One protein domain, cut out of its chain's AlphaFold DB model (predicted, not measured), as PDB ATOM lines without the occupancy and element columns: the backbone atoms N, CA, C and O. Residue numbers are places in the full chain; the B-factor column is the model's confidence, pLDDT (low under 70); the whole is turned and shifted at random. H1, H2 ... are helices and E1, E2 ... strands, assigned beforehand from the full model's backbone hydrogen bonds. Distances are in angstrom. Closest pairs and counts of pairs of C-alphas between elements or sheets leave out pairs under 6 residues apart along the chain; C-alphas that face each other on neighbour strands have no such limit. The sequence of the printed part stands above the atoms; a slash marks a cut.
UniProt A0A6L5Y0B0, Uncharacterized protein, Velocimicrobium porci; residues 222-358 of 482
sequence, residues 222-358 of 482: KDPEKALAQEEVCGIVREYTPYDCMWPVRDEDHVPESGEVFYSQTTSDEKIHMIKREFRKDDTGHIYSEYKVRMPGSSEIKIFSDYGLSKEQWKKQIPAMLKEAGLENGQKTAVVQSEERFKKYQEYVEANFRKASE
ATOM      1  N   LYS A 222      27.919 -25.492   4.443       84.00
ATOM      2  CA  LYS A 222      28.874 -26.577   4.185       84.00
ATOM      3  C   LYS A 222      30.154 -26.036   3.559       84.00
ATOM      4  O   LYS A 222      31.256 -26.445   3.933       84.00
ATOM      5  N   ASP A 223      29.996 -25.118   2.613       87.06
ATOM      6  CA  ASP A 223      31.065 -24.572   1.789       87.06
ATOM      7  C   ASP A 223      30.771 -23.102   1.416       87.06
ATOM      8  O   ASP A 223      30.220 -22.825   0.346       87.06
ATOM      9  N   PRO A 224      31.136 -22.143   2.295       88.12
ATOM     10  CA  PRO A 224      30.951 -20.719   2.033       88.12
ATOM     11  C   PRO A 224      31.602 -20.241   0.731       88.12
ATOM     12  O   PRO A 224      31.026 -19.411   0.042       88.12
ATOM     13  N   GLU A 225      32.772 -20.768   0.356       87.50
ATOM     14  CA  GLU A 225      33.459 -20.356  -0.878       87.50
ATOM     15  C   GLU A 225      32.637 -20.756  -2.114       87.50
ATOM     16  O   GLU A 225      32.382 -19.918  -2.983       87.50
ATOM     17  N   LYS A 226      32.133 -21.999  -2.170       86.38
ATOM     18  CA  LYS A 226      31.234 -22.431  -3.256       86.38
ATOM     19  C   LYS A 226      29.894 -21.707  -3.245       86.38
ATOM     20  O   LYS A 226      29.371 -21.398  -4.310       86.38
ATOM     21  N   ALA A 227      29.334 -21.435  -2.071       89.69
ATOM     22  CA  ALA A 227      28.086 -20.691  -1.959       89.69
ATOM     23  C   ALA A 227      28.231 -19.271  -2.520       89.69
ATOM     24  O   ALA A 227      27.399 -18.825  -3.302       89.69
ATOM     25  N   LEU A 228      29.331 -18.581  -2.212       88.75
ATOM     26  CA  LEU A 228      29.593 -17.261  -2.779       88.75
ATOM     27  C   LEU A 228      29.852 -17.311  -4.295       88.75
ATOM     28  O   LEU A 228      29.457 -16.381  -4.987       88.75
ATOM     29  N   ALA A 229      30.435 -18.389  -4.825       86.81
ATOM     30  CA  ALA A 229      30.527 -18.593  -6.274       86.81
ATOM     31  C   ALA A 229      29.149 -18.852  -6.921       86.81
ATOM     32  O   ALA A 229      28.882 -18.361  -8.014       86.81
ATOM     33  N   GLN A 230      28.259 -19.592  -6.246       88.94
ATOM     34  CA  GLN A 230      26.866 -19.762  -6.675       88.94
ATOM     35  C   GLN A 230      26.131 -18.417  -6.702       88.94
ATOM     36  O   GLN A 230      25.379 -18.146  -7.636       88.94
ATOM     37  N   GLU A 231      26.364 -17.570  -5.698       89.31
ATOM     38  CA  GLU A 231      25.734 -16.257  -5.599       89.31
ATOM     39  C   GLU A 231      26.013 -15.377  -6.823       89.31
ATOM     40  O   GLU A 231      25.084 -14.760  -7.346       89.31
ATOM     41  N   GLU A 232      27.241 -15.407  -7.345       85.44
ATOM     42  CA  GLU A 232      27.631 -14.631  -8.527       85.44
ATOM     43  C   GLU A 232      26.963 -15.128  -9.816       85.44
ATOM     44  O   GLU A 232      26.741 -14.343 -10.741       85.44
ATOM     45  N   VAL A 233      26.616 -16.416  -9.876       85.50
ATOM     46  CA  VAL A 233      25.972 -17.039 -11.039       85.50
ATOM     47  C   VAL A 233      24.454 -16.883 -10.980       85.50
ATOM     48  O   VAL A 233      23.840 -16.409 -11.934       85.50
ATOM     49  N   CYS A 234      23.828 -17.279  -9.872       85.38
ATOM     50  CA  CYS A 234      22.370 -17.396  -9.764       85.38
ATOM     51  C   CYS A 234      21.788 -16.922  -8.422       85.38
ATOM     52  O   CYS A 234      20.612 -17.173  -8.145       85.38
ATOM     53  N   GLY A 235      22.570 -16.255  -7.570       88.81
ATOM     54  CA  GLY A 235      22.182 -15.996  -6.181       88.81
ATOM     55  C   GLY A 235      22.263 -17.260  -5.312       88.81
ATOM     56  O   GLY A 235      22.243 -18.382  -5.822       88.81
ATOM     57  N   ILE A 236      22.348 -17.087  -3.990       91.00
ATOM     58  CA  ILE A 236      22.350 -18.208  -3.037       91.00
ATOM     59  C   ILE A 236      21.047 -18.994  -3.175       91.00
ATOM     60  O   ILE A 236      19.969 -18.412  -3.141       91.00
ATOM     61  N   VAL A 237      21.112 -20.314  -3.327       91.06
ATOM     62  CA  VAL A 237      19.902 -21.148  -3.367       91.06
ATOM     63  C   VAL A 237      19.739 -21.875  -2.041       91.06
ATOM     64  O   VAL A 237      20.658 -22.552  -1.575       91.06
ATOM     65  N   ARG A 238      18.559 -21.714  -1.435       91.12
ATOM     66  CA  ARG A 238      18.167 -22.397  -0.200       91.12
ATOM     67  C   ARG A 238      17.336 -23.633  -0.517       91.12
ATOM     68  O   ARG A 238      16.543 -23.656  -1.462       91.12
ATOM     69  N   GLU A 239      17.520 -24.648   0.308       90.94
ATOM     70  CA  GLU A 239      16.844 -25.925   0.230       90.94
ATOM     71  C   GLU A 239      15.954 -26.149   1.454       90.94
ATOM     72  O   GLU A 239      16.364 -26.058   2.615       90.94
ATOM     73  N   TYR A 240      14.717 -26.527   1.179       90.19
ATOM     74  CA  TYR A 240      13.657 -26.681   2.165       90.19
ATOM     75  C   TYR A 240      13.057 -28.075   2.052       90.19
ATOM     76  O   TYR A 240      13.141 -28.696   0.993       90.19
ATOM     77  N   THR A 241      12.443 -28.604   3.110       92.00
ATOM     78  CA  THR A 241      11.559 -29.750   2.864       92.00
ATOM     79  C   THR A 241      10.317 -29.249   2.119       92.00
ATOM     80  O   THR A 241       9.944 -28.085   2.275       92.00
ATOM     81  N   PRO A 242       9.632 -30.082   1.318       91.44
ATOM     82  CA  PRO A 242       8.395 -29.667   0.655       91.44
ATOM     83  C   PRO A 242       7.340 -29.097   1.616       91.44
ATOM     84  O   PRO A 242       6.622 -28.161   1.269       91.44
ATOM     85  N   TYR A 243       7.284 -29.605   2.850       91.56
ATOM     86  CA  TYR A 243       6.404 -29.086   3.900       91.56
ATOM     87  C   TYR A 243       6.876 -27.781   4.541       91.56
ATOM     88  O   TYR A 243       6.141 -27.238   5.355       91.56
ATOM     89  N   ASP A 244       8.050 -27.267   4.201       89.75
ATOM     90  CA  ASP A 244       8.483 -25.942   4.645       89.75
ATOM     91  C   ASP A 244       8.158 -24.873   3.585       89.75
ATOM     92  O   ASP A 244       8.027 -23.704   3.926       89.75
ATOM     93  N   CYS A 245       7.999 -25.246   2.303       89.56
ATOM     94  CA  CYS A 245       7.982 -24.277   1.194       89.56
ATOM     95  C   CYS A 245       6.819 -24.397   0.189       89.56
ATOM     96  O   CYS A 245       6.674 -23.535  -0.684       89.56
ATOM     97  N   MET A 246       5.983 -25.439   0.268       93.44
ATOM     98  CA  MET A 246       4.870 -25.661  -0.672       93.44
ATOM     99  C   MET A 246       3.489 -25.383  -0.063       93.44
ATOM    100  O   MET A 246       2.499 -25.937  -0.535       93.44
ATOM    101  N   TRP A 247       3.394 -24.540   0.969       93.12
ATOM    102  CA  TRP A 247       2.101 -24.115   1.516       93.12
ATOM    103  C   TRP A 247       1.365 -23.155   0.579       93.12
ATOM    104  O   TRP A 247       2.025 -22.418  -0.166       93.12
ATOM    105  N   PRO A 248       0.019 -23.121   0.629       93.94
ATOM    106  CA  PRO A 248      -0.742 -22.056   0.005       93.94
ATOM    107  C   PRO A 248      -0.265 -20.708   0.530       93.94
ATOM    108  O   PRO A 248       0.062 -20.591   1.707       93.94
ATOM    109  N   VAL A 249      -0.224 -19.734  -0.369       93.06
ATOM    110  CA  VAL A 249       0.071 -18.334  -0.070       93.06
ATOM    111  C   VAL A 249      -1.151 -17.552  -0.501       93.06
ATOM    112  O   VAL A 249      -1.614 -17.702  -1.637       93.06
ATOM    113  N   ARG A 250      -1.711 -16.785   0.423       93.75
ATOM    114  CA  ARG A 250      -2.941 -16.008   0.230       93.75
ATOM    115  C   ARG A 250      -2.695 -14.514   0.343       93.75
ATOM    116  O   ARG A 250      -3.526 -13.729  -0.113       93.75
ATOM    117  N   ASP A 251      -1.570 -14.145   0.929       88.44
ATOM    118  CA  ASP A 251      -1.108 -12.779   1.039       88.44
ATOM    119  C   ASP A 251      -0.187 -12.401  -0.142       88.44
ATOM    120  O   ASP A 251       0.705 -13.159  -0.513       88.44
ATOM    121  N   GLU A 252      -0.422 -11.233  -0.750       88.62
ATOM    122  CA  GLU A 252       0.356 -10.729  -1.892       88.62
ATOM    123  C   GLU A 252       1.817 -10.446  -1.553       88.62
ATOM    124  O   GLU A 252       2.668 -10.644  -2.413       88.62
ATOM    125  N   ASP A 253       2.111 -10.060  -0.313       86.56
ATOM    126  CA  ASP A 253       3.465  -9.702   0.114       86.56
ATOM    127  C   ASP A 253       4.368 -10.950   0.209       86.56
ATOM    128  O   ASP A 253       5.581 -10.857   0.118       86.56
ATOM    129  N   HIS A 254       3.781 -12.151   0.276       88.12
ATOM    130  CA  HIS A 254       4.508 -13.424   0.193       88.12
ATOM    131  C   HIS A 254       4.636 -13.969  -1.243       88.12
ATOM    132  O   HIS A 254       5.179 -15.060  -1.455       88.12
ATOM    133  N   VAL A 255       4.089 -13.270  -2.243       90.56
ATOM    134  CA  VAL A 255       4.208 -13.661  -3.651       90.56
ATOM    135  C   VAL A 255       5.463 -13.011  -4.233       90.56
ATOM    136  O   VAL A 255       5.560 -11.787  -4.249       90.56
ATOM    137  N   PRO A 256       6.417 -13.785  -4.782       88.19
ATOM    138  CA  PRO A 256       7.600 -13.194  -5.390       88.19
ATOM    139  C   PRO A 256       7.210 -12.319  -6.583       88.19
ATOM    140  O   PRO A 256       6.320 -12.685  -7.350       88.19
ATOM    141  N   GLU A 257       7.952 -11.236  -6.820       86.81
ATOM    142  CA  GLU A 257       7.712 -10.290  -7.928       86.81
ATOM    143  C   GLU A 257       7.546 -10.968  -9.300       86.81
ATOM    144  O   GLU A 257       6.768 -10.521 -10.140       86.81
ATOM    145  N   SER A 258       8.266 -12.072  -9.534       84.88
ATOM    146  CA  SER A 258       8.174 -12.841 -10.784       84.88
ATOM    147  C   SER A 258       6.829 -13.553 -10.990       84.88
ATOM    148  O   SER A 258       6.542 -13.990 -12.101       84.88
ATOM    149  N   GLY A 259       6.026 -13.711  -9.934       87.62
ATOM    150  CA  GLY A 259       4.789 -14.490  -9.932       87.62
ATOM    151  C   GLY A 259       5.000 -16.004 -10.033       87.62
ATOM    152  O   GLY A 259       4.025 -16.743 -10.192       87.62
ATOM    153  N   GLU A 260       6.248 -16.485  -9.949       86.19
ATOM    154  CA  GLU A 260       6.597 -17.888 -10.174       86.19
ATOM    155  C   GLU A 260       7.687 -18.400  -9.219       86.19
ATOM    156  O   GLU A 260       8.645 -17.698  -8.887       86.19
ATOM    157  N   VAL A 261       7.569 -19.667  -8.816       89.38
ATOM    158  CA  VAL A 261       8.564 -20.384  -8.001       89.38
ATOM    159  C   VAL A 261       8.872 -21.731  -8.635       89.38
ATOM    160  O   VAL A 261       7.976 -22.454  -9.063       89.38
ATOM    161  N   PHE A 262      10.147 -22.086  -8.655       87.38
ATOM    162  CA  PHE A 262      10.649 -23.363  -9.131       87.38
ATOM    163  C   PHE A 262      11.158 -24.165  -7.941       87.38
ATOM    164  O   PHE A 262      11.968 -23.684  -7.148       87.38
ATOM    165  N   TYR A 263      10.665 -25.392  -7.829       90.38
ATOM    166  CA  TYR A 263      11.086 -26.369  -6.838       90.38
ATOM    167  C   TYR A 263      11.834 -27.476  -7.554       90.38
ATOM    168  O   TYR A 263      11.272 -28.056  -8.480       90.38
ATOM    169  N   SER A 264      13.053 -27.802  -7.136       86.69
ATOM    170  CA  SER A 264      13.821 -28.872  -7.775       86.69
ATOM    171  C   SER A 264      14.561 -29.761  -6.791       86.69
ATOM    172  O   SER A 264      15.061 -29.286  -5.772       86.69
ATOM    173  N   GLN A 265      14.683 -31.040  -7.132       84.94
ATOM    174  CA  GLN A 265      15.573 -31.980  -6.452       84.94
ATOM    175  C   GLN A 265      16.473 -32.642  -7.489       84.94
ATOM    176  O   GLN A 265      16.022 -32.960  -8.589       84.94
ATOM    177  N   THR A 266      17.733 -32.863  -7.119       75.75
ATOM    178  CA  THR A 266      18.561 -33.845  -7.824       75.75
ATOM    179  C   THR A 266      18.226 -35.209  -7.243       75.75
ATOM    180  O   THR A 266      18.406 -35.429  -6.043       75.75
ATOM    181  N   THR A 267      17.702 -36.102  -8.067       68.00
ATOM    182  CA  THR A 267      17.266 -37.437  -7.648       68.00
ATOM    183  C   THR A 267      18.324 -38.502  -7.916       68.00
ATOM    184  O   THR A 267      19.402 -38.227  -8.439       68.00
ATOM    185  N   SER A 268      18.042 -39.737  -7.499       65.25
ATOM    186  CA  SER A 268      18.961 -40.880  -7.603       65.25
ATOM    187  C   SER A 268      19.293 -41.309  -9.036       65.25
ATOM    188  O   SER A 268      20.258 -42.038  -9.235       65.25
ATOM    189  N   ASP A 269      18.524 -40.848 -10.021       61.69
ATOM    190  CA  ASP A 269      18.806 -40.961 -11.457       61.69
ATOM    191  C   ASP A 269      19.739 -39.847 -11.974       61.69
ATOM    192  O   ASP A 269      19.877 -39.686 -13.183       61.69
ATOM    193  N   GLU A 270      20.335 -39.058 -11.069       62.47
ATOM    194  CA  GLU A 270      21.219 -37.916 -11.351       62.47
ATOM    195  C   GLU A 270      20.573 -36.839 -12.244       62.47
ATOM    196  O   GLU A 270      21.261 -35.996 -12.820       62.47
ATOM    197  N   LYS A 271      19.235 -36.821 -12.327       65.25
ATOM    198  CA  LYS A 271      18.464 -35.809 -13.057       65.25
ATOM    199  C   LYS A 271      17.875 -34.784 -12.098       65.25
ATOM    200  O   LYS A 271      17.605 -35.057 -10.929       65.25
ATOM    201  N   ILE A 272      17.668 -33.577 -12.618       71.19
ATOM    202  CA  ILE A 272      16.954 -32.518 -11.907       71.19
ATOM    203  C   ILE A 272      15.475 -32.620 -12.279       71.19
ATOM    204  O   ILE A 272      15.073 -32.218 -13.372       71.19
ATOM    205  N   HIS A 273      14.657 -33.124 -11.357       79.75
ATOM    206  CA  HIS A 273      13.201 -33.025 -11.483       79.75
ATOM    207  C   HIS A 273      12.719 -31.707 -10.895       79.75
ATOM    208  O   HIS A 273      13.316 -31.181  -9.950       79.75
ATOM    209  N   MET A 274      11.630 -31.165 -11.448       83.88
ATOM    210  CA  MET A 274      11.110 -29.873 -11.015       83.88
ATOM    211  C   MET A 274       9.586 -29.777 -10.986       83.88
ATOM    212  O   MET A 274       8.873 -30.405 -11.771       83.88
ATOM    213  N   ILE A 275       9.101 -28.893 -10.119       85.62
ATOM    214  CA  ILE A 275       7.730 -28.389 -10.101       85.62
ATOM    215  C   ILE A 275       7.791 -26.880 -10.303       85.62
ATOM    216  O   ILE A 275       8.500 -26.184  -9.576       85.62
ATOM    217  N   LYS A 276       7.010 -26.368 -11.257       86.88
ATOM    218  CA  LYS A 276       6.796 -24.928 -11.421       86.88
ATOM    219  C   LYS A 276       5.505 -24.535 -10.715       86.88
ATOM    220  O   LYS A 276       4.457 -25.099 -11.008       86.88
ATOM    221  N   ARG A 277       5.560 -23.553  -9.829       91.56
ATOM    222  CA  ARG A 277       4.399 -22.925  -9.199       91.56
ATOM    223  C   ARG A 277       4.182 -21.550  -9.800       91.56
ATOM    224  O   ARG A 277       5.119 -20.765  -9.885       91.56
ATOM    225  N   GLU A 278       2.950 -21.268 -10.183       88.44
ATOM    226  CA  GLU A 278       2.501 -19.955 -10.639       88.44
ATOM    227  C   GLU A 278       1.444 -19.435  -9.667       88.44
ATOM    228  O   GLU A 278       0.534 -20.176  -9.286       88.44
ATOM    229  N   PHE A 279       1.560 -18.172  -9.264       92.75
ATOM    230  CA  PHE A 279       0.554 -17.518  -8.433       92.75
ATOM    231  C   PHE A 279      -0.509 -16.872  -9.321       92.75
ATOM    232  O   PHE A 279      -0.219 -16.206 -10.318       92.75
ATOM    233  N   ARG A 280      -1.769 -17.092  -8.966       91.56
ATOM    234  CA  ARG A 280      -2.957 -16.625  -9.676       91.56
ATOM    235  C   ARG A 280      -3.824 -15.813  -8.725       91.56
ATOM    236  O   ARG A 280      -3.828 -16.059  -7.523       91.56
ATOM    237  N   LYS A 281      -4.580 -14.867  -9.278       93.69
ATOM    238  CA  LYS A 281      -5.634 -14.131  -8.573       93.69
ATOM    239  C   LYS A 281      -6.976 -14.485  -9.197       93.69
ATOM    240  O   LYS A 281      -7.068 -14.559 -10.422       93.69
ATOM    241  N   ASP A 282      -7.983 -14.736  -8.370       89.12
ATOM    242  CA  ASP A 282      -9.359 -14.869  -8.848       89.12
ATOM    243  C   ASP A 282     -10.025 -13.498  -9.071       89.12
ATOM    244  O   ASP A 282      -9.444 -12.450  -8.774       89.12
ATOM    245  N   ASP A 283     -11.259 -13.496  -9.586       88.38
ATOM    246  CA  ASP A 283     -12.017 -12.271  -9.890       88.38
ATOM    247  C   ASP A 283     -12.294 -11.397  -8.653       88.38
ATOM    248  O   ASP A 283     -12.597 -10.209  -8.769       88.38
ATOM    249  N   THR A 284     -12.192 -11.977  -7.457       83.25
ATOM    250  CA  THR A 284     -12.373 -11.293  -6.170       83.25
ATOM    251  C   THR A 284     -11.053 -10.852  -5.533       83.25
ATOM    252  O   THR A 284     -11.056 -10.219  -4.472       83.25
ATOM    253  N   GLY A 285      -9.927 -11.133  -6.197       86.00
ATOM    254  CA  GLY A 285      -8.581 -10.782  -5.762       86.00
ATOM    255  C   GLY A 285      -7.951 -11.767  -4.775       86.00
ATOM    256  O   GLY A 285      -6.912 -11.434  -4.212       86.00
ATOM    257  N   HIS A 286      -8.535 -12.950  -4.546       89.62
ATOM    258  CA  HIS A 286      -7.908 -13.974  -3.706       89.62
ATOM    259  C   HIS A 286      -6.773 -14.661  -4.458       89.62
ATOM    260  O   HIS A 286      -6.928 -15.058  -5.618       89.62
ATOM    261  N   ILE A 287      -5.638 -14.815  -3.778       93.12
ATOM    262  CA  ILE A 287      -4.448 -15.447  -4.338       93.12
ATOM    263  C   ILE A 287      -4.512 -16.960  -4.135       93.12
ATOM    264  O   ILE A 287      -4.903 -17.466  -3.078       93.12
ATOM    265  N   TYR A 288      -4.117 -17.694  -5.167       93.88
ATOM    266  CA  TYR A 288      -3.954 -19.139  -5.137       93.88
ATOM    267  C   TYR A 288      -2.805 -19.580  -6.034       93.88
ATOM    268  O   TYR A 288      -2.282 -18.803  -6.831       93.88
ATOM    269  N   SER A 289      -2.408 -20.839  -5.903       94.69
ATOM    270  CA  SER A 289      -1.271 -21.391  -6.631       94.69
ATOM    271  C   SER A 289      -1.702 -22.479  -7.597       94.69
ATOM    272  O   SER A 289      -2.542 -23.326  -7.278       94.69
ATOM    273  N   GLU A 290      -1.060 -22.497  -8.760       91.50
ATOM    274  CA  GLU A 290      -1.088 -23.602  -9.708       91.50
ATOM    275  C   GLU A 290       0.303 -24.227  -9.797       91.50
ATOM    276  O   GLU A 290       1.274 -23.574 -10.168       91.50
ATOM    277  N   TYR A 291       0.397 -25.512  -9.479       90.25
ATOM    278  CA  TYR A 291       1.616 -26.299  -9.563       90.25
ATOM    279  C   TYR A 291       1.582 -27.120 -10.848       90.25
ATOM    280  O   TYR A 291       0.812 -28.073 -10.985       90.25
ATOM    281  N   LYS A 292       2.423 -26.730 -11.799       81.81
ATOM    282  CA  LYS A 292       2.659 -27.420 -13.061       81.81
ATOM    283  C   LYS A 292       3.738 -28.471 -12.847       81.81
ATOM    284  O   LYS A 292       4.912 -28.155 -12.643       81.81
ATOM    285  N   VAL A 293       3.314 -29.724 -12.903       79.56
ATOM    286  CA  VAL A 293       4.141 -30.905 -12.679       79.56
ATOM    287  C   VAL A 293       4.373 -31.605 -14.007       79.56
ATOM    288  O   VAL A 293       3.417 -32.024 -14.659       79.56
ATOM    289  N   ARG A 294       5.637 -31.743 -14.405       72.12
ATOM    290  CA  ARG A 294       6.027 -32.588 -15.537       72.12
ATOM    291  C   ARG A 294       6.457 -33.945 -14.998       72.12
ATOM    292  O   ARG A 294       7.345 -34.005 -14.156       72.12
ATOM    293  N   MET A 295       5.837 -35.013 -15.487       72.75
ATOM    294  CA  MET A 295       6.204 -36.366 -15.068       72.75
ATOM    295  C   MET A 295       7.569 -36.762 -15.659       72.75
ATOM    296  O   MET A 295       7.809 -36.488 -16.841       72.75
ATOM    297  N   PRO A 296       8.447 -37.436 -14.893       67.19
ATOM    298  CA  PRO A 296       9.722 -37.933 -15.404       67.19
ATOM    299  C   PRO A 296       9.549 -38.768 -16.680       67.19
ATOM    300  O   PRO A 296       8.739 -39.693 -16.725       67.19
ATOM    301  N   GLY A 297      10.296 -38.433 -17.737       59.97
ATOM    302  CA  GLY A 297      10.239 -39.145 -19.021       59.97
ATOM    303  C   GLY A 297       8.985 -38.882 -19.870       59.97
ATOM    304  O   GLY A 297       8.804 -39.541 -20.892       59.97
ATOM    305  N   SER A 298       8.131 -37.927 -19.485       60.44
ATOM    306  CA  SER A 298       6.936 -37.533 -20.237       60.44
ATOM    307  C   SER A 298       6.931 -36.038 -20.559       60.44
ATOM    308  O   SER A 298       7.434 -35.205 -19.805       60.44
ATOM    309  N   SER A 299       6.312 -35.677 -21.685       58.00
ATOM    310  CA  SER A 299       5.996 -34.285 -22.023       58.00
ATOM    311  C   SER A 299       4.675 -33.804 -21.411       58.00
ATOM    312  O   SER A 299       4.321 -32.635 -21.561       58.00
ATOM    313  N   GLU A 300       3.914 -34.695 -20.772       64.12
ATOM    314  CA  GLU A 300       2.624 -34.378 -20.165       64.12
ATOM    315  C   GLU A 300       2.802 -33.531 -18.896       64.12
ATOM    316  O   GLU A 300       3.646 -33.812 -18.042       64.12
ATOM    317  N   ILE A 301       1.990 -32.475 -18.793       72.12
ATOM    318  CA  ILE A 301       1.974 -31.557 -17.656       72.12
ATOM    319  C   ILE A 301       0.656 -31.741 -16.911       72.12
ATOM    320  O   ILE A 301      -0.417 -31.501 -17.464       72.12
ATOM    321  N   LYS A 302       0.751 -32.117 -15.638       81.00
ATOM    322  CA  LYS A 302      -0.376 -32.190 -14.712       81.00
ATOM    323  C   LYS A 302      -0.418 -30.924 -13.866       81.00
ATOM    324  O   LYS A 302       0.617 -30.452 -13.401       81.00
ATOM    325  N   ILE A 303      -1.612 -30.374 -13.674       85.38
ATOM    326  CA  ILE A 303      -1.818 -29.164 -12.874       85.38
ATOM    327  C   ILE A 303      -2.480 -29.555 -11.558       85.38
ATOM    328  O   ILE A 303      -3.527 -30.204 -11.550       85.38
ATOM    329  N   PHE A 304      -1.869 -29.142 -10.453       91.75
ATOM    330  CA  PHE A 304      -2.461 -29.182  -9.121       91.75
ATOM    331  C   PHE A 304      -2.751 -27.751  -8.678       91.75
ATOM    332  O   PHE A 304      -1.968 -26.853  -8.970       91.75
ATOM    333  N   SER A 305      -3.856 -27.524  -7.972       94.06
ATOM    334  CA  SER A 305      -4.216 -26.191  -7.492       94.06
ATOM    335  C   SER A 305      -4.598 -26.222  -6.023       94.06
ATOM    336  O   SER A 305      -5.310 -27.129  -5.586       94.06
ATOM    337  N   ASP A 306      -4.139 -25.214  -5.282       95.25
ATOM    338  CA  ASP A 306      -4.543 -24.996  -3.894       95.25
ATOM    339  C   ASP A 306      -5.848 -24.183  -3.767       95.25
ATOM    340  O   ASP A 306      -6.256 -23.866  -2.652       95.25
ATOM    341  N   TYR A 307      -6.510 -23.828  -4.877       94.31
ATOM    342  CA  TYR A 307      -7.679 -22.945  -4.875       94.31
ATOM    343  C   TYR A 307      -8.792 -23.436  -3.937       94.31
ATOM    344  O   TYR A 307      -9.282 -24.562  -4.056       94.31
ATOM    345  N   GLY A 308      -9.202 -22.574  -3.003       89.38
ATOM    346  CA  GLY A 308     -10.244 -22.876  -2.020       89.38
ATOM    347  C   GLY A 308      -9.875 -23.948  -0.988       89.38
ATOM    348  O   GLY A 308     -10.750 -24.386  -0.245       89.38
ATOM    349  N   LEU A 309      -8.615 -24.392  -0.939       92.31
ATOM    350  CA  LEU A 309      -8.131 -25.350   0.051       92.31
ATOM    351  C   LEU A 309      -7.440 -24.627   1.207       92.31
ATOM    352  O   LEU A 309      -6.613 -23.738   0.992       92.31
ATOM    353  N   SER A 310      -7.734 -25.061   2.432       88.12
ATOM    354  CA  SER A 310      -6.963 -24.656   3.610       88.12
ATOM    355  C   SER A 310      -5.572 -25.292   3.615       88.12
ATOM    356  O   SER A 310      -5.349 -26.334   2.981       88.12
ATOM    357  N   LYS A 311      -4.649 -24.744   4.418       89.94
ATOM    358  CA  LYS A 311      -3.327 -25.357   4.674       89.94
ATOM    359  C   LYS A 311      -3.417 -26.853   5.020       89.94
ATOM    360  O   LYS A 311      -2.672 -27.666   4.471       89.94
ATOM    361  N   GLU A 312      -4.368 -27.260   5.863       90.69
ATOM    362  CA  GLU A 312      -4.549 -28.667   6.262       90.69
ATOM    363  C   GLU A 312      -5.060 -29.573   5.134       90.69
ATOM    364  O   GLU A 312      -4.698 -30.751   5.060       90.69
ATOM    365  N   GLN A 313      -5.923 -29.047   4.264       93.19
ATOM    366  CA  GLN A 313      -6.422 -29.784   3.106       93.19
ATOM    367  C   GLN A 313      -5.323 -29.927   2.052       93.19
ATOM    368  O   GLN A 313      -5.102 -31.031   1.548       93.19
ATOM    369  N   TRP A 314      -4.586 -28.848   1.783       95.12
ATOM    370  CA  TRP A 314      -3.465 -28.854   0.849       95.12
ATOM    371  C   TRP A 314      -2.326 -29.769   1.304       95.12
ATOM    372  O   TRP A 314      -1.775 -30.516   0.497       95.12
ATOM    373  N   LYS A 315      -2.053 -29.830   2.616       93.56
ATOM    374  CA  LYS A 315      -1.088 -30.769   3.212       93.56
ATOM    375  C   LYS A 315      -1.265 -32.205   2.717       93.56
ATOM    376  O   LYS A 315      -0.285 -32.920   2.531       93.56
ATOM    377  N   LYS A 316      -2.512 -32.640   2.513       94.06
ATOM    378  CA  LYS A 316      -2.845 -34.000   2.061       94.06
ATOM    379  C   LYS A 316      -2.557 -34.220   0.570       94.06
ATOM    380  O   LYS A 316      -2.402 -35.366   0.164       94.06
ATOM    381  N   GLN A 317      -2.479 -33.150  -0.224       94.38
ATOM    382  CA  GLN A 317      -2.222 -33.186  -1.668       94.38
ATOM    383  C   GLN A 317      -0.725 -33.177  -2.005       94.38
ATOM    384  O   GLN A 317      -0.328 -33.809  -2.986       94.38
ATOM    385  N   ILE A 318       0.108 -32.531  -1.175       93.94
ATOM    386  CA  ILE A 318       1.560 -32.402  -1.401       93.94
ATOM    387  C   ILE A 318       2.226 -33.754  -1.740       93.94
ATOM    388  O   ILE A 318       2.889 -33.827  -2.774       93.94
ATOM    389  N   PRO A 319       2.020 -34.859  -0.987       94.19
ATOM    390  CA  PRO A 319       2.686 -36.128  -1.300       94.19
ATOM    391  C   PRO A 319       2.331 -36.703  -2.674       94.19
ATOM    392  O   PRO A 319       3.187 -37.286  -3.337       94.19
ATOM    393  N   ALA A 320       1.076 -36.552  -3.106       93.19
ATOM    394  CA  ALA A 320       0.637 -37.033  -4.411       93.19
ATOM    395  C   ALA A 320       1.270 -36.207  -5.540       93.19
ATOM    396  O   ALA A 320       1.752 -36.780  -6.512       93.19
ATOM    397  N   MET A 321       1.325 -34.883  -5.377       93.81
ATOM    398  CA  MET A 321       1.969 -33.970  -6.322       93.81
ATOM    399  C   MET A 321       3.469 -34.261  -6.474       93.81
ATOM    400  O   MET A 321       3.961 -34.366  -7.594       93.81
ATOM    401  N   LEU A 322       4.186 -34.441  -5.359       92.50
ATOM    402  CA  LEU A 322       5.617 -34.757  -5.369       92.50
ATOM    403  C   LEU A 322       5.903 -36.080  -6.079       92.50
ATOM    404  O   LEU A 322       6.776 -36.137  -6.938       92.50
ATOM    405  N   LYS A 323       5.116 -37.122  -5.782       91.56
ATOM    406  CA  LYS A 323       5.258 -38.433  -6.422       91.56
ATOM    407  C   LYS A 323       5.138 -38.345  -7.947       91.56
ATOM    408  O   LYS A 323       5.900 -38.995  -8.652       91.56
ATOM    409  N   GLU A 324       4.191 -37.554  -8.444       87.25
ATOM    410  CA  GLU A 324       3.973 -37.347  -9.885       87.25
ATOM    411  C   GLU A 324       5.121 -36.560 -10.526       87.25
ATOM    412  O   GLU A 324       5.468 -36.792 -11.679       87.25
ATOM    413  N   ALA A 325       5.753 -35.669  -9.764       82.81
ATOM    414  CA  ALA A 325       6.935 -34.927 -10.185       82.81
ATOM    415  C   ALA A 325       8.235 -35.745 -10.111       82.81
ATOM    416  O   ALA A 325       9.284 -35.231 -10.480       82.81
ATOM    417  N   GLY A 326       8.201 -36.978  -9.592       84.81
ATOM    418  CA  GLY A 326       9.413 -37.737  -9.280       84.81
ATOM    419  C   GLY A 326      10.206 -37.180  -8.093       84.81
ATOM    420  O   GLY A 326      11.364 -37.537  -7.928       84.81
ATOM    421  N   LEU A 327       9.603 -36.316  -7.270       87.69
ATOM    422  CA  LEU A 327      10.231 -35.724  -6.088       87.69
ATOM    423  C   LEU A 327       9.920 -36.530  -4.824       87.69
ATOM    424  O   LEU A 327       8.832 -37.086  -4.649       87.69
ATOM    425  N   GLU A 328      10.863 -36.531  -3.889       87.25
ATOM    426  CA  GLU A 328      10.728 -37.208  -2.608       87.25
ATOM    427  C   GLU A 328      10.341 -36.231  -1.498       87.25
ATOM    428  O   GLU A 328      10.952 -35.182  -1.300       87.25
ATOM    429  N   ASN A 329       9.348 -36.614  -0.696       86.50
ATOM    430  CA  ASN A 329       8.845 -35.778   0.393       86.50
ATOM    431  C   ASN A 329       9.858 -35.550   1.531       86.50
ATOM    432  O   ASN A 329       9.783 -34.547   2.233       86.50
ATOM    433  N   GLY A 330      10.783 -36.489   1.744       84.56
ATOM    434  CA  GLY A 330      11.808 -36.387   2.787       84.56
ATOM    435  C   GLY A 330      13.081 -35.660   2.351       84.56
ATOM    436  O   GLY A 330      13.929 -35.391   3.198       84.56
ATOM    437  N   GLN A 331      13.229 -35.361   1.057       86.75
ATOM    438  CA  GLN A 331      14.440 -34.754   0.513       86.75
ATOM    439  C   GLN A 331      14.342 -33.232   0.508       86.75
ATOM    440  O   GLN A 331      13.271 -32.636   0.350       86.75
ATOM    441  N   LYS A 332      15.498 -32.598   0.684       89.25
ATOM    442  CA  LYS A 332      15.636 -31.153   0.564       89.25
ATOM    443  C   LYS A 332      15.417 -30.744  -0.895       89.25
ATOM    444  O   LYS A 332      15.892 -31.394  -1.818       89.25
ATOM    445  N   THR A 333      14.633 -29.692  -1.077       90.56
ATOM    446  CA  THR A 333      14.167 -29.174  -2.362       90.56
ATOM    447  C   THR A 333      14.694 -27.766  -2.519       90.56
ATOM    448  O   THR A 333      14.373 -26.900  -1.702       90.56
ATOM    449  N   ALA A 334      15.488 -27.539  -3.557       90.38
ATOM    450  CA  ALA A 334      15.956 -26.213  -3.913       90.38
ATOM    451  C   ALA A 334      14.772 -25.349  -4.360       90.38
ATOM    452  O   ALA A 334      13.926 -25.803  -5.137       90.38
ATOM    453  N   VAL A 335      14.713 -24.118  -3.853       91.81
ATOM    454  CA  VAL A 335      13.651 -23.152  -4.153       91.81
ATOM    455  C   VAL A 335      14.260 -21.953  -4.860       91.81
ATOM    456  O   VAL A 335      15.166 -21.307  -4.332       91.81
ATOM    457  N   VAL A 336      13.750 -21.649  -6.053       88.62
ATOM    458  CA  VAL A 336      14.233 -20.540  -6.878       88.62
ATOM    459  C   VAL A 336      13.060 -19.700  -7.373       88.62
ATOM    460  O   VAL A 336      12.109 -20.217  -7.951       88.62
ATOM    461  N   GLN A 337      13.133 -18.391  -7.151       86.56
ATOM    462  CA  GLN A 337      12.118 -17.429  -7.575       86.56
ATOM    463  C   GLN A 337      12.528 -16.851  -8.942       86.56
ATOM    464  O   GLN A 337      13.583 -16.220  -9.037       86.56
ATOM    465  N   SER A 338      11.711 -17.064  -9.982       78.19
ATOM    466  CA  SER A 338      11.936 -16.783 -11.422       78.19
ATOM    467  C   SER A 338      12.600 -17.872 -12.283       78.19
ATOM    468  O   SER A 338      13.522 -18.581 -11.874       78.19
ATOM    469  N   GLU A 339      12.157 -17.933 -13.544       75.06
ATOM    470  CA  GLU A 339      12.668 -18.855 -14.564       75.06
ATOM    471  C   GLU A 339      14.124 -18.550 -14.947       75.06
ATOM    472  O   GLU A 339      14.928 -19.465 -15.117       75.06
ATOM    473  N   GLU A 340      14.490 -17.269 -15.074       79.25
ATOM    474  CA  GLU A 340      15.853 -16.868 -15.446       79.25
ATOM    475  C   GLU A 340      16.868 -17.326 -14.397       79.25
ATOM    476  O   GLU A 340      17.904 -17.908 -14.729       79.25
ATOM    477  N   ARG A 341      16.554 -17.099 -13.117       84.75
ATOM    478  CA  ARG A 341      17.401 -17.530 -12.007       84.75
ATOM    479  C   ARG A 341      17.493 -19.052 -11.944       84.75
ATOM    480  O   ARG A 341      18.579 -19.579 -11.715       84.75
ATOM    481  N   PHE A 342      16.382 -19.749 -12.188       81.81
ATOM    482  CA  PHE A 342      16.355 -21.208 -12.189       81.81
ATOM    483  C   PHE A 342      17.247 -21.804 -13.283       81.81
ATOM    484  O   PHE A 342      18.026 -22.706 -12.989       81.81
ATOM    485  N   LYS A 343      17.234 -21.248 -14.501       77.44
ATOM    486  CA  LYS A 343      18.137 -21.682 -15.584       77.44
ATOM    487  C   LYS A 343      19.609 -21.561 -15.192       77.44
ATOM    488  O   LYS A 343      20.356 -22.524 -15.319       77.44
ATOM    489  N   LYS A 344      20.011 -20.422 -14.618       83.81
ATOM    490  CA  LYS A 344      21.390 -20.221 -14.131       83.81
ATOM    491  C   LYS A 344      21.750 -21.181 -12.993       83.81
ATOM    492  O   LYS A 344      22.883 -21.643 -12.909       83.81
ATOM    493  N   TYR A 345      20.794 -21.499 -12.117       84.56
ATOM    494  CA  TYR A 345      20.991 -22.504 -11.073       84.56
ATOM    495  C   TYR A 345      21.200 -23.907 -11.662       84.56
ATOM    496  O   TYR A 345      22.125 -24.600 -11.237       84.56
ATOM    497  N   GLN A 346      20.410 -24.307 -12.662       74.75
ATOM    498  CA  GLN A 346      20.602 -25.578 -13.366       74.75
ATOM    499  C   GLN A 346      21.987 -25.645 -14.016       74.75
ATOM    500  O   GLN A 346      22.721 -26.596 -13.766       74.75
ATOM    501  N   GLU A 347      22.396 -24.602 -14.742       78.44
ATOM    502  CA  GLU A 347      23.737 -24.508 -15.338       78.44
ATOM    503  C   GLU A 347      24.853 -24.634 -14.287       78.44
ATOM    504  O   GLU A 347      25.845 -25.332 -14.503       78.44
ATOM    505  N   TYR A 348      24.694 -23.985 -13.128       81.75
ATOM    506  CA  TYR A 348      25.645 -24.079 -12.021       81.75
ATOM    507  C   TYR A 348      25.748 -25.509 -11.473       81.75
ATOM    508  O   TYR A 348      26.850 -26.018 -11.245       81.75
ATOM    509  N   VAL A 349      24.609 -26.170 -11.260       76.19
ATOM    510  CA  VAL A 349      24.548 -27.554 -10.778       76.19
ATOM    511  C   VAL A 349      25.173 -28.508 -11.804       76.19
ATOM    512  O   VAL A 349      26.046 -29.301 -11.451       76.19
ATOM    513  N   GLU A 350      24.827 -28.368 -13.082       65.75
ATOM    514  CA  GLU A 350      25.383 -29.152 -14.189       65.75
ATOM    515  C   GLU A 350      26.892 -28.964 -14.350       65.75
ATOM    516  O   GLU A 350      27.620 -29.938 -14.520       65.75
ATOM    517  N   ALA A 351      27.395 -27.730 -14.274       67.75
ATOM    518  CA  ALA A 351      28.827 -27.460 -14.358       67.75
ATOM    519  C   ALA A 351      29.594 -28.131 -13.212       67.75
ATOM    520  O   ALA A 351      30.717 -28.597 -13.409       67.75
ATOM    521  N   ASN A 352      28.994 -28.210 -12.022       63.06
ATOM    522  CA  ASN A 352      29.579 -28.918 -10.889       63.06
ATOM    523  C   ASN A 352      29.557 -30.440 -11.084       63.06
ATOM    524  O   ASN A 352      30.569 -31.079 -10.799       63.06
ATOM    525  N   PHE A 353      28.475 -31.009 -11.628       59.41
ATOM    526  CA  PHE A 353      28.441 -32.422 -12.023       59.41
ATOM    527  C   PHE A 353      29.483 -32.732 -13.102       59.41
ATOM    528  O   PHE A 353      30.280 -33.657 -12.948       59.41
ATOM    529  N   ARG A 354      29.559 -31.910 -14.155       53.06
ATOM    530  CA  ARG A 354      30.549 -32.050 -15.231       53.06
ATOM    531  C   ARG A 354      31.971 -32.011 -14.686       53.06
ATOM    532  O   ARG A 354      32.708 -32.955 -14.941       53.06
ATOM    533  N   LYS A 355      32.326 -31.019 -13.864       56.84
ATOM    534  CA  LYS A 355      33.658 -30.913 -13.236       56.84
ATOM    535  C   LYS A 355      33.977 -32.064 -12.283       56.84
ATOM    536  O   LYS A 355      35.127 -32.481 -12.219       56.84
ATOM    537  N   ALA A 356      32.992 -32.580 -11.547       48.62
ATOM    538  CA  ALA A 356      33.181 -33.771 -10.717       48.62
ATOM    539  C   ALA A 356      33.434 -35.030 -11.569       48.62
ATOM    540  O   ALA A 356      34.188 -35.902 -11.149       48.62
ATOM    541  N   SER A 357      32.851 -35.087 -12.774       39.91
ATOM    542  CA  SER A 357      33.017 -36.176 -13.749       39.91
ATOM    543  C   SER A 357      34.204 -36.008 -14.718       39.91
ATOM    544  O   SER A 357      34.559 -36.951 -15.426       39.91
ATOM    545  N   GLU A 358      34.821 -34.821 -14.796       42.56
ATOM    546  CA  GLU A 358      35.983 -34.522 -15.648       42.56
ATOM    547  C   GLU A 358      37.231 -35.221 -15.085       42.56
ATOM    548  O   GLU A 358      38.037 -34.672 -14.337       42.56
TER     549      GLU A 358
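What this domain is: This is residues 222 to 358 of the 482 residues of an uncharacterized protein of Velocimicrobium porci (UniProt A0A6L5Y0B0). One strongly twisted sheet of six strands makes the middle layer, with the long helix H5 over one face and the short helix H4 over the other. H1 packs on H5 away from the sheet, while the small helices H2 and H3 lie near H4's side of the model. The printed part has 137 residues, in the order H1 E1 H2 E2 E3 E4 E5 H3 H4 E6 H5; the sheet, E1 E6 E2 E3 E4 E5, is antiparallel throughout, and the class is mixed, helices and strands. The whole is compact, with a radius of gyration of the C-alphas of 15.6 A, yet elongated, spanning 52 by 31 by 26 A.

Where its parts are: Find C-alpha 224 at (30.951, -20.719, 2.033); from there H1 runs 15.0 A to residue 234. Next come E1, residues 238 to 240, and H2, residues 242 to 245. E2 takes residues 260 to 266, 20.1 A; E3, residues 272 to 281, is the longest strand, 29.3 A; E4, residues 287 to 294, covers 23.0 A. Then read E5 at 301 to 305, H3 at 311 to 315, H4 at 318 to 324 and E6 at 333 to 337. H5 runs 26.7 A from residue 339 to C-alpha 357 at (33.017, -36.176, -13.749).

How they stand to each other: Begin with the hairpins E2 and E3, E3 and E4, E4 and E5: together they are a meander, each strand the antiparallel neighbour of the one before. Look for N 263 and O 275 at 2.9 A, N 278 and O 290 at 2.9 A, and N 291 and O 304 at 2.8 A. E6 is the antiparallel neighbour of E2, with N 262 and O 336 within hydrogen-bond range at 2.8 A, and of the edge strand E1, with N 240 and O 333 within range at 2.9 A. E1, H2 and E2 form a split strand-helix-strand unit, two strands that run the same way in one sheet but are not neighbours, with E6 between them in the sheet and a right-handed crossover; H2 only grazes the sheet, with its residues 242 to 245. H5 runs along E2 at a height over the sheet of 10.5 A; the closest C-alphas are Phe 262 and Phe 342, 6.8 A. On the opposite face H4 lies over E4 at a height of 9.0 A, with C-alphas 293 and 324 closest, 7.0 A. H1 touches residues 341 to 348 of H5, closest at C-alphas 234 and 344, 5.3 A, at a steep tilt of 47 degrees, opposite ways. H3, not on the sheet, is close to but not clearly touching H2, with C-alphas 243 and 315 closest, 7.7 A. Every O i to N i+4 pair is within hydrogen-bond range in H3, H4 and H5, and 6 of 7 in H1; H2 is too short for one.

The domain as a whole: The C-alphas of Thr 284 and Glu 358 are the two farthest apart, 54.5 A. The printed part has no cut; the one long link, H2 to E2, holds residues 246 to 259. Mean pLDDT of the printed part is 83.7; it is under 70 at residues 267 to 271, 296 to 300 and 350 to 358.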